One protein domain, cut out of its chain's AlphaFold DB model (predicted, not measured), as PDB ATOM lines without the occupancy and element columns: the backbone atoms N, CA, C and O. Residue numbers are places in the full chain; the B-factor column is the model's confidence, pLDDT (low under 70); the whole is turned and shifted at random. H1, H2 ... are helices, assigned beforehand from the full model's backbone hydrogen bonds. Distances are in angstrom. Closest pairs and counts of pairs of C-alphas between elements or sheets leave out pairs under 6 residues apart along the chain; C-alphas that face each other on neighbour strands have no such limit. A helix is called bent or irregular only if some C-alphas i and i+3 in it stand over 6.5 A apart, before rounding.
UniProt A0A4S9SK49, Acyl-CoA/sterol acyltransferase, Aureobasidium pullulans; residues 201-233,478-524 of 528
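What this domain is: This is residues 201 to 233 and 478 to 524 of the 528 residues of the protein "Acyl-CoA/sterol acyltransferase" of Aureobasidium pullulans (UniProt A0A4S9SK49). One long helix with a bend, H2, makes the length of the model, and a second helix, H1, crosses it beside that bend, at residues 496 to 503 of the arm H2a. The two meet at this one place, and long ends of both helices stick out from it. The printed part has 80 residues with two named helices, H1 then H2, and no named strand; the class is all helix. The whole is extended, with a radius of gyration of the C-alphas of 18.1 A and spans of 64 by 27 by 27 A.

How they stand to each other: Begin with H1, residues 201 to 226, and go on to H2, residues 480 to 524. H2 was assigned as one helix by its hydrogen bonds but is bent: C-alphas 503 and 506 are 6.6 A apart. Its arms are H2a, residues 480 to 503, and H2b, residues 506 to 524, at a shallow tilt of 33 degrees, only just short of steep. Look at Phe 215 and Val 496: their C-alphas, 6.5 A apart, are the closest of H1 and H2a, which touch. H1 touches with residues 211 to 218 alone, H2a with 496 to 503 alone. They run the same way at a steep tilt of 56 degrees. H1 and H2b are apart. In H1, H2a and H2b every O i to N i+4 pair is within hydrogen-bond range.

Where its parts are: Find C-alpha 201 at (-10.223, 55.031, 25.524); from there H1 runs 37.0 A to C-alpha 226. H2a starts at C-alpha 480, at (-30.107, 59.652, 40.053), and measures 34.0 A. H2b measures 26.8 A and ends at C-alpha 524, at (-16.550, -0.486, 37.557).

The domain as a whole: The C-alphas farthest apart, those of Ile 478 and Gly 524, are 64.7 A apart. Residues 234 to 477 are not printed, and the link from H1 to H2 runs across this cut; C-alphas 233 and 478 are 35.9 A apart. Residues 201 to 210, 478 to 491 and 505 to 524 stand free. The mean pLDDT of the printed part is 84.7; residues 229 to 233 are under 70.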
ATOM      1  N   HIS A 201      -8.767  54.874  25.436       80.38
ATOM      2  CA  HIS A 201     -10.223  55.031  25.524       80.38
ATOM      3  C   HIS A 201     -10.966  54.294  24.390       80.38
ATOM      4  O   HIS A 201     -11.978  53.632  24.626       80.38
ATOM      5  N   GLY A 202     -10.419  54.318  23.168       85.38
ATOM      6  CA  GLY A 202     -10.984  53.607  22.016       85.38
ATOM      7  C   GLY A 202     -11.073  52.089  22.215       85.38
ATOM      8  O   GLY A 202     -12.116  51.496  21.938       85.38
ATOM      9  N   PHE A 203     -10.039  51.457  22.779       88.12
ATOM     10  CA  PHE A 203     -10.048  50.015  23.062       88.12
ATOM     11  C   PHE A 203     -11.118  49.633  24.082       88.12
ATOM     12  O   PHE A 203     -11.793  48.620  23.912       88.12
ATOM     13  N   PHE A 204     -11.326  50.466  25.104       84.69
ATOM     14  CA  PHE A 204     -12.394  50.259  26.078       84.69
ATOM     15  C   PHE A 204     -13.780  50.312  25.421       84.69
ATOM     16  O   PHE A 204     -14.615  49.439  25.665       84.69
ATOM     17  N   THR A 205     -14.022  51.288  24.538       87.00
ATOM     18  CA  THR A 205     -15.295  51.365  23.801       87.00
ATOM     19  C   THR A 205     -15.497  50.175  22.861       87.00
ATOM     20  O   THR A 205     -16.595  49.621  22.808       87.00
ATOM     21  N   LEU A 206     -14.436  49.725  22.179       90.94
ATOM     22  CA  LEU A 206     -14.479  48.562  21.296       90.94
ATOM     23  C   LEU A 206     -14.764  47.272  22.074       90.94
ATOM     24  O   LEU A 206     -15.570  46.462  21.624       90.94
ATOM     25  N   PHE A 207     -14.149  47.100  23.248       89.38
ATOM     26  CA  PHE A 207     -14.410  45.971  24.138       89.38
ATOM     27  C   PHE A 207     -15.896  45.889  24.496       89.38
ATOM     28  O   PHE A 207     -16.527  44.858  24.271       89.38
ATOM     29  N   TRP A 208     -16.491  46.984  24.978       87.81
ATOM     30  CA  TRP A 208     -17.911  46.989  25.334       87.81
ATOM     31  C   TRP A 208     -18.831  46.813  24.126       87.81
ATOM     32  O   TRP A 208     -19.837  46.111  24.229       87.81
ATOM     33  N   LEU A 209     -18.476  47.371  22.965       90.94
ATOM     34  CA  LEU A 209     -19.212  47.134  21.723       90.94
ATOM     35  C   LEU A 209     -19.187  45.646  21.338       90.94
ATOM     36  O   LEU A 209     -20.230  45.077  21.015       90.94
ATOM     37  N   ALA A 210     -18.024  44.996  21.428       90.62
ATOM     38  CA  ALA A 210     -17.878  43.565  21.183       90.62
ATOM     39  C   ALA A 210     -18.680  42.729  22.193       90.62
ATOM     40  O   ALA A 210     -19.356  41.785  21.788       90.62
ATOM     41  N   MET A 211     -18.684  43.110  23.476       88.31
ATOM     42  CA  MET A 211     -19.493  42.455  24.509       88.31
ATOM     43  C   MET A 211     -20.994  42.541  24.213       88.31
ATOM     44  O   MET A 211     -21.699  41.543  24.346       88.31
ATOM     45  N   VAL A 212     -21.486  43.697  23.760       88.56
ATOM     46  CA  VAL A 212     -22.896  43.866  23.373       88.56
ATOM     47  C   VAL A 212     -23.231  43.026  22.139       88.56
ATOM     48  O   VAL A 212     -24.253  42.341  22.127       88.56
ATOM     49  N   LEU A 213     -22.374  43.017  21.117       90.50
ATOM     50  CA  LEU A 213     -22.579  42.192  19.920       90.50
ATOM     51  C   LEU A 213     -22.552  40.692  20.241       90.50
ATOM     52  O   LEU A 213     -23.384  39.939  19.734       90.50
ATOM     53  N   MET A 214     -21.638  40.259  21.114       86.25
ATOM     54  CA  MET A 214     -21.582  38.887  21.617       86.25
ATOM     55  C   MET A 214     -22.867  38.537  22.374       86.25
ATOM     56  O   MET A 214     -23.480  37.511  22.086       86.25
ATOM     57  N   PHE A 215     -23.315  39.409  23.281       86.00
ATOM     58  CA  PHE A 215     -24.557  39.225  24.028       86.00
ATOM     59  C   PHE A 215     -25.767  39.101  23.095       86.00
ATOM     60  O   PHE A 215     -26.567  38.182  23.260       86.00
ATOM     61  N   LEU A 216     -25.882  39.962  22.078       87.88
ATOM     62  CA  LEU A 216     -26.956  39.902  21.081       87.88
ATOM     63  C   LEU A 216     -26.905  38.613  20.254       87.88
ATOM     64  O   LEU A 216     -27.938  37.977  20.053       87.88
ATOM     65  N   LYS A 217     -25.713  38.195  19.809       88.69
ATOM     66  CA  LYS A 217     -25.517  36.945  19.060       88.69
ATOM     67  C   LYS A 217     -25.965  35.735  19.881       88.69
ATOM     68  O   LYS A 217     -26.722  34.909  19.373       88.69
ATOM     69  N   VAL A 218     -25.505  35.627  21.128       83.69
ATOM     70  CA  VAL A 218     -25.849  34.499  22.006       83.69
ATOM     71  C   VAL A 218     -27.328  34.541  22.386       83.69
ATOM     72  O   VAL A 218     -27.996  33.517  22.329       83.69
ATOM     73  N   SER A 219     -27.874  35.723  22.668       82.50
ATOM     74  CA  SER A 219     -29.306  35.903  22.931       82.50
ATOM     75  C   SER A 219     -30.172  35.461  21.749       82.50
ATOM     76  O   SER A 219     -31.175  34.784  21.945       82.50
ATOM     77  N   ALA A 220     -29.783  35.799  20.515       86.06
ATOM     78  CA  ALA A 220     -30.498  35.381  19.309       86.06
ATOM     79  C   ALA A 220     -30.414  33.864  19.080       86.06
ATOM     80  O   ALA A 220     -31.396  33.241  18.676       86.06
ATOM     81  N   TYR A 221     -29.255  33.265  19.363       83.94
ATOM     82  CA  TYR A 221     -29.067  31.817  19.306       83.94
ATOM     83  C   TYR A 221     -29.941  31.099  20.350       83.94
ATOM     84  O   TYR A 221     -30.730  30.223  19.998       83.94
ATOM     85  N   ASN A 222     -29.903  31.561  21.603       80.25
ATOM     86  CA  ASN A 222     -30.727  31.049  22.698       80.25
ATOM     87  C   ASN A 222     -32.226  31.206  22.419       80.25
ATOM     88  O   ASN A 222     -32.998  30.286  22.681       80.25
ATOM     89  N   TRP A 223     -32.643  32.336  21.842       82.56
ATOM     90  CA  TRP A 223     -34.033  32.562  21.453       82.56
ATOM     91  C   TRP A 223     -34.497  31.553  20.402       82.56
ATOM     92  O   TRP A 223     -35.601  31.024  20.502       82.56
ATOM     93  N   LYS A 224     -33.651  31.262  19.406       85.69
ATOM     94  CA  LYS A 224     -33.961  30.285  18.357       85.69
ATOM     95  C   LYS A 224     -34.082  28.862  18.909       85.69
ATOM     96  O   LYS A 224     -34.940  28.119  18.449       85.69
ATOM     97  N   GLU A 225     -33.217  28.481  19.844       79.75
ATOM     98  CA  GLU A 225     -33.111  27.097  20.321       79.75
ATOM     99  C   GLU A 225     -34.032  26.790  21.514       79.75
ATOM    100  O   GLU A 225     -34.631  25.722  21.567       79.75
ATOM    101  N   HIS A 226     -34.205  27.739  22.440       74.50
ATOM    102  CA  HIS A 226     -34.931  27.544  23.703       74.50
ATOM    103  C   HIS A 226     -36.178  28.436  23.847       74.50
ATOM    104  O   HIS A 226     -36.898  28.326  24.837       74.50
ATOM    105  N   GLY A 227     -36.434  29.363  22.911       77.06
ATOM    106  CA  GLY A 227     -37.548  30.321  23.002       77.06
ATOM    107  C   GLY A 227     -37.393  31.385  24.101       77.06
ATOM    108  O   GLY A 227     -38.342  32.107  24.396       77.06
ATOM    109  N   SER A 228     -36.210  31.492  24.718       75.12
ATOM    110  CA  SER A 228     -35.891  32.405  25.824       75.12
ATOM    111  C   SER A 228     -34.545  33.090  25.584       75.12
ATOM    112  O   SER A 228     -33.592  32.460  25.128       75.12
ATOM    113  N   ILE A 229     -34.445  34.377  25.934       67.94
ATOM    114  CA  ILE A 229     -33.225  35.197  25.774       67.94
ATOM    115  C   ILE A 229     -32.072  34.647  26.636       67.94
ATOM    116  O   ILE A 229     -30.919  34.626  26.209       67.94
ATOM    117  N   PHE A 230     -32.387  34.143  27.832       65.44
ATOM    118  CA  PHE A 230     -31.414  33.631  28.808       65.44
ATOM    119  C   PHE A 230     -31.249  32.100  28.753       65.44
ATOM    120  O   PHE A 230     -30.775  31.488  29.712       65.44
ATOM    121  N   GLY A 231     -31.686  31.466  27.657       65.19
ATOM    122  CA  GLY A 231     -31.643  30.013  27.491       65.19
ATOM    123  C   GLY A 231     -32.527  29.266  28.497       65.19
ATOM    124  O   GLY A 231     -33.537  29.798  28.973       65.19
ATOM    125  N   GLY A 232     -32.131  28.033  28.830       64.06
ATOM    126  CA  GLY A 232     -32.891  27.081  29.650       64.06
ATOM    127  C   GLY A 232     -33.085  27.435  31.129       64.06
ATOM    128  O   GLY A 232     -33.586  26.596  31.857       64.06
ATOM    129  N   ASN A 233     -32.701  28.635  31.593       65.44
ATOM    130  CA  ASN A 233     -32.856  29.145  32.970       65.44
ATOM    131  C   ASN A 233     -32.305  28.272  34.122       65.44
ATOM    132  O   ASN A 233     -32.401  28.683  35.276       65.44
ATOM    133  N   ILE A 478     -27.589  64.217  44.819       90.25
ATOM    134  CA  ILE A 478     -27.575  62.866  44.255       90.25
ATOM    135  C   ILE A 478     -27.933  62.957  42.771       90.25
ATOM    136  O   ILE A 478     -28.996  63.465  42.412       90.25
ATOM    137  N   ASN A 479     -27.061  62.452  41.898       90.25
ATOM    138  CA  ASN A 479     -27.363  62.317  40.475       90.25
ATOM    139  C   ASN A 479     -28.017  60.951  40.209       90.25
ATOM    140  O   ASN A 479     -27.332  59.963  39.958       90.25
ATOM    141  N   TRP A 480     -29.349  60.894  40.260       92.75
ATOM    142  CA  TRP A 480     -30.107  59.652  40.053       92.75
ATOM    143  C   TRP A 480     -29.901  59.022  38.677       92.75
ATOM    144  O   TRP A 480     -29.951  57.801  38.562       92.75
ATOM    145  N   TRP A 481     -29.615  59.823  37.647       92.50
ATOM    146  CA  TRP A 481     -29.278  59.289  36.329       92.50
ATOM    147  C   TRP A 481     -27.955  58.528  36.360       92.50
ATOM    148  O   TRP A 481     -27.858  57.431  35.823       92.50
ATOM    149  N   TYR A 482     -26.956  59.076  37.052       89.88
ATOM    150  CA  TYR A 482     -25.680  58.395  37.256       89.88
ATOM    151  C   TYR A 482     -25.854  57.098  38.060       89.88
ATOM    152  O   TYR A 482     -25.286  56.072  37.696       89.88
ATOM    153  N   VAL A 483     -26.679  57.119  39.114       92.25
ATOM    154  CA  VAL A 483     -27.002  55.911  39.892       92.25
ATOM    155  C   VAL A 483     -27.665  54.863  39.001       92.25
ATOM    156  O   VAL A 483     -27.204  53.729  38.973       92.25
ATOM    157  N   LEU A 484     -28.683  55.244  38.224       93.62
ATOM    158  CA  LEU A 484     -29.369  54.339  37.303       93.62
ATOM    159  C   LEU A 484     -28.416  53.763  36.247       93.62
ATOM    160  O   LEU A 484     -28.440  52.556  36.015       93.62
ATOM    161  N   GLU A 485     -27.561  54.597  35.647       91.00
ATOM    162  CA  GLU A 485     -26.540  54.188  34.673       91.00
ATOM    163  C   GLU A 485     -25.621  53.116  35.275       91.00
ATOM    164  O   GLU A 485     -25.435  52.052  34.686       91.00
ATOM    165  N   LYS A 486     -25.084  53.354  36.480       91.00
ATOM    166  CA  LYS A 486     -24.191  52.400  37.150       91.00
ATOM    167  C   LYS A 486     -24.919  51.144  37.618       91.00
ATOM    168  O   LYS A 486     -24.397  50.055  37.411       91.00
ATOM    169  N   SER A 487     -26.128  51.262  38.167       93.25
ATOM    170  CA  SER A 487     -26.947  50.105  38.539       93.25
ATOM    171  C   SER A 487     -27.244  49.225  37.326       93.25
ATOM    172  O   SER A 487     -27.022  48.018  37.378       93.25
ATOM    173  N   MET A 488     -27.673  49.819  36.207       91.75
ATOM    174  CA  MET A 488     -27.919  49.092  34.961       91.75
ATOM    175  C   MET A 488     -26.637  48.454  34.417       91.75
ATOM    176  O   MET A 488     -26.683  47.312  33.971       91.75
ATOM    177  N   ALA A 489     -25.490  49.135  34.506       89.75
ATOM    178  CA  ALA A 489     -24.201  48.566  34.115       89.75
ATOM    179  C   ALA A 489     -23.799  47.361  34.987       89.75
ATOM    180  O   ALA A 489     -23.308  46.363  34.457       89.75
ATOM    181  N   THR A 490     -24.041  47.403  36.303       90.50
ATOM    182  CA  THR A 490     -23.785  46.271  37.208       90.50
ATOM    183  C   THR A 490     -24.666  45.071  36.861       90.50
ATOM    184  O   THR A 490     -24.139  43.978  36.655       90.50
ATOM    185  N   PHE A 491     -25.982  45.267  36.716       88.94
ATOM    186  CA  PHE A 491     -26.893  44.194  36.299       88.94
ATOM    187  C   PHE A 491     -26.549  43.665  34.902       88.94
ATOM    188  O   PHE A 491     -26.509  42.456  34.695       88.94
ATOM    189  N   GLY A 492     -26.226  44.554  33.960       87.44
ATOM    190  CA  GLY A 492     -25.805  44.188  32.611       87.44
ATOM    191  C   GLY A 492     -24.540  43.333  32.608       87.44
ATOM    192  O   GLY A 492     -24.495  42.311  31.930       87.44
ATOM    193  N   THR A 493     -23.543  43.683  33.423       87.56
ATOM    194  CA  THR A 493     -22.307  42.897  33.568       87.56
ATOM    195  C   THR A 493     -22.590  41.515  34.160       87.56
ATOM    196  O   THR A 493     -22.052  40.525  33.667       87.56
ATOM    197  N   MET A 494     -23.482  41.415  35.153       85.31
ATOM    198  CA  MET A 494     -23.927  40.121  35.691       85.31
ATOM    199  C   MET A 494     -24.632  39.273  34.622       85.31
ATOM    200  O   MET A 494     -24.321  38.093  34.476       85.31
ATOM    201  N   CYS A 495     -25.530  39.862  33.825       81.25
ATOM    202  CA  CYS A 495     -26.191  39.165  32.718       81.25
ATOM    203  C   CYS A 495     -25.192  38.687  31.657       81.25
ATOM    204  O   CYS A 495     -25.295  37.565  31.172       81.25
ATOM    205  N   VAL A 496     -24.212  39.519  31.308       84.31
ATOM    206  CA  VAL A 496     -23.155  39.170  30.355       84.31
ATOM    207  C   VAL A 496     -22.306  38.009  30.880       84.31
ATOM    208  O   VAL A 496     -22.090  37.041  30.152       84.31
ATOM    209  N   MET A 497     -21.887  38.054  32.149       84.94
ATOM    210  CA  MET A 497     -21.168  36.956  32.803       84.94
ATOM    211  C   MET A 497     -21.986  35.659  32.775       84.94
ATOM    212  O   MET A 497     -21.454  34.596  32.452       84.94
ATOM    213  N   GLN A 498     -23.287  35.754  33.051       79.31
ATOM    214  CA  GLN A 498     -24.204  34.619  33.029       79.31
ATOM    215  C   GLN A 498     -24.308  33.989  31.635       79.31
ATOM    216  O   GLN A 498     -24.196  32.772  31.492       79.31
ATOM    217  N   VAL A 499     -24.490  34.814  30.604       79.50
ATOM    218  CA  VAL A 499     -24.600  34.359  29.214       79.50
ATOM    219  C   VAL A 499     -23.301  33.708  28.744       79.50
ATOM    220  O   VAL A 499     -23.345  32.642  28.134       79.50
ATOM    221  N   ILE A 500     -22.143  34.294  29.067       82.19
ATOM    222  CA  ILE A 500     -20.845  33.691  28.739       82.19
ATOM    223  C   ILE A 500     -20.689  32.336  29.436       82.19
ATOM    224  O   ILE A 500     -20.284  31.363  28.801       82.19
ATOM    225  N   SER A 501     -21.038  32.257  30.722       83.00
ATOM    226  CA  SER A 501     -20.948  31.013  31.484       83.00
ATOM    227  C   SER A 501     -21.811  29.909  30.869       83.00
ATOM    228  O   SER A 501     -21.328  28.799  30.663       83.00
ATOM    229  N   GLN A 502     -23.048  30.219  30.479       78.81
ATOM    230  CA  GLN A 502     -23.955  29.244  29.868       78.81
ATOM    231  C   GLN A 502     -23.547  28.832  28.452       78.81
ATOM    232  O   GLN A 502     -23.671  27.663  28.106       78.81
ATOM    233  N   ALA A 503     -23.075  29.772  27.631       79.19
ATOM    234  CA  ALA A 503     -22.785  29.498  26.225       79.19
ATOM    235  C   ALA A 503     -21.402  28.878  25.997       79.19
ATOM    236  O   ALA A 503     -21.237  28.091  25.071       79.19
ATOM    237  N   TYR A 504     -20.410  29.237  26.818       82.25
ATOM    238  CA  TYR A 504     -19.013  28.866  26.576       82.25
ATOM    239  C   TYR A 504     -18.395  28.001  27.674       82.25
ATOM    240  O   TYR A 504     -17.518  27.204  27.366       82.25
ATOM    241  N   ILE A 505     -18.819  28.137  28.937       85.00
ATOM    242  CA  ILE A 505     -18.204  27.397  30.056       85.00
ATOM    243  C   ILE A 505     -18.969  26.105  30.349       85.00
ATOM    244  O   ILE A 505     -18.361  25.050  30.505       85.00
ATOM    245  N   TYR A 506     -20.298  26.172  30.418       82.75
ATOM    246  CA  TYR A 506     -21.131  25.038  30.806       82.75
ATOM    247  C   TYR A 506     -21.032  23.838  29.845       82.75
ATOM    248  O   TYR A 506     -20.823  22.735  30.347       82.75
ATOM    249  N   PRO A 507     -21.105  23.992  28.503       85.38
ATOM    250  CA  PRO A 507     -21.120  22.834  27.608       85.38
ATOM    251  C   PRO A 507     -19.828  21.999  27.653       85.38
ATOM    252  O   PRO A 507     -19.940  20.787  27.838       85.38
ATOM    253  N   PRO A 508     -18.614  22.594  27.588       88.50
ATOM    254  CA  PRO A 508     -17.377  21.825  27.729       88.50
ATOM    255  C   PRO A 508     -17.268  21.120  29.083       88.50
ATOM    256  O   PRO A 508     -16.856  19.966  29.154       88.50
ATOM    257  N   VAL A 509     -17.671  21.788  30.170       87.31
ATOM    258  CA  VAL A 509     -17.635  21.186  31.509       87.31
ATOM    259  C   VAL A 509     -18.607  20.009  31.594       87.31
ATOM    260  O   VAL A 509     -18.218  18.932  32.039       87.31
ATOM    261  N   ALA A 510     -19.839  20.168  31.112       86.06
ATOM    262  CA  ALA A 510     -20.828  19.097  31.100       86.06
ATOM    263  C   ALA A 510     -20.355  17.886  30.278       86.06
ATOM    264  O   ALA A 510     -20.511  16.749  30.717       86.06
ATOM    265  N   GLU A 511     -19.729  18.112  29.121       89.69
ATOM    266  CA  GLU A 511     -19.166  17.040  28.298       89.69
ATOM    267  C   GLU A 511     -18.054  16.278  29.034       89.69
ATOM    268  O   GLU A 511     -18.098  15.050  29.110       89.69
ATOM    269  N   THR A 512     -17.111  16.988  29.659       89.94
ATOM    270  CA  THR A 512     -16.019  16.348  30.416       89.94
ATOM    271  C   THR A 512     -16.514  15.536  31.615       89.94
ATOM    272  O   THR A 512     -15.986  14.457  31.881       89.94
ATOM    273  N   VAL A 513     -17.552  16.006  32.317       90.12
ATOM    274  CA  VAL A 513     -18.170  15.267  33.428       90.12
ATOM    275  C   VAL A 513     -18.821  13.983  32.919       90.12
ATOM    276  O   VAL A 513     -18.576  12.920  33.481       90.12
ATOM    277  N   ARG A 514     -19.564  14.048  31.806       90.44
ATOM    278  CA  ARG A 514     -20.185  12.859  31.199       90.44
ATOM    279  C   ARG A 514     -19.152  11.845  30.712       90.44
ATOM    280  O   ARG A 514     -19.361  10.648  30.873       90.44
ATOM    281  N   MET A 515     -18.040  12.307  30.136       90.88
ATOM    282  CA  MET A 515     -16.930  11.429  29.747       90.88
ATOM    283  C   MET A 515     -16.306  10.740  30.962       90.88
ATOM    284  O   MET A 515     -16.040   9.545  30.908       90.88
ATOM    285  N   LYS A 516     -16.110  11.469  32.067       90.56
ATOM    286  CA  LYS A 516     -15.595  10.892  33.312       90.56
ATOM    287  C   LYS A 516     -16.541   9.830  33.880       90.56
ATOM    288  O   LYS A 516     -16.088   8.738  34.192       90.56
ATOM    289  N   GLU A 517     -17.836  10.128  33.972       91.31
ATOM    290  CA  GLU A 517     -18.843   9.175  34.461       91.31
ATOM    291  C   GLU A 517     -18.893   7.907  33.600       91.31
ATOM    292  O   GLU A 517     -18.977   6.805  34.135       91.31
ATOM    293  N   ALA A 518     -18.783   8.041  32.275       88.38
ATOM    294  CA  ALA A 518     -18.731   6.894  31.372       88.38
ATOM    295  C   ALA A 518     -17.485   6.018  31.598       88.38
ATOM    296  O   ALA A 518     -17.590   4.794  31.580       88.38
ATOM    297  N   VAL A 519     -16.323   6.630  31.848       86.50
ATOM    298  CA  VAL A 519     -15.079   5.911  32.169       86.50
ATOM    299  C   VAL A 519     -15.160   5.229  33.537       86.50
ATOM    300  O   VAL A 519     -14.733   4.084  33.669       86.50
ATOM    301  N   ASP A 520     -15.723   5.897  34.546       84.00
ATOM    302  CA  ASP A 520     -15.895   5.323  35.887       84.00
ATOM    303  C   ASP A 520     -16.844   4.103  35.855       84.00
ATOM    304  O   ASP A 520     -16.616   3.125  36.569       84.00
ATOM    305  N   ILE A 521     -17.871   4.120  34.994       82.69
ATOM    306  CA  ILE A 521     -18.774   2.977  34.773       82.69
ATOM    307  C   ILE A 521     -18.036   1.805  34.107       82.69
ATOM    308  O   ILE A 521     -18.131   0.682  34.598       82.69
ATOM    309  N   ASP A 522     -17.262   2.058  33.050       77.38
ATOM    310  CA  ASP A 522     -16.502   1.023  32.325       77.38
ATOM    311  C   ASP A 522     -15.413   0.372  33.209       77.38
ATOM    312  O   ASP A 522     -15.220  -0.848  33.215       77.38
ATOM    313  N   MET A 523     -14.748   1.160  34.065       75.31
ATOM    314  CA  MET A 523     -13.821   0.626  35.075       75.31
ATOM    315  C   MET A 523     -14.526  -0.149  36.198       75.31
ATOM    316  O   MET A 523     -13.960  -1.096  36.740       75.31
ATOM    317  N   GLY A 524     -15.748   0.238  36.568       71.81
ATOM    318  CA  GLY A 524     -16.550  -0.486  37.557       71.81
ATOM    319  C   GLY A 524     -17.076  -1.829  37.043       71.81
ATOM    320  O   GLY A 524     -17.171  -2.785  37.810       71.81
TER     321      GLY A 524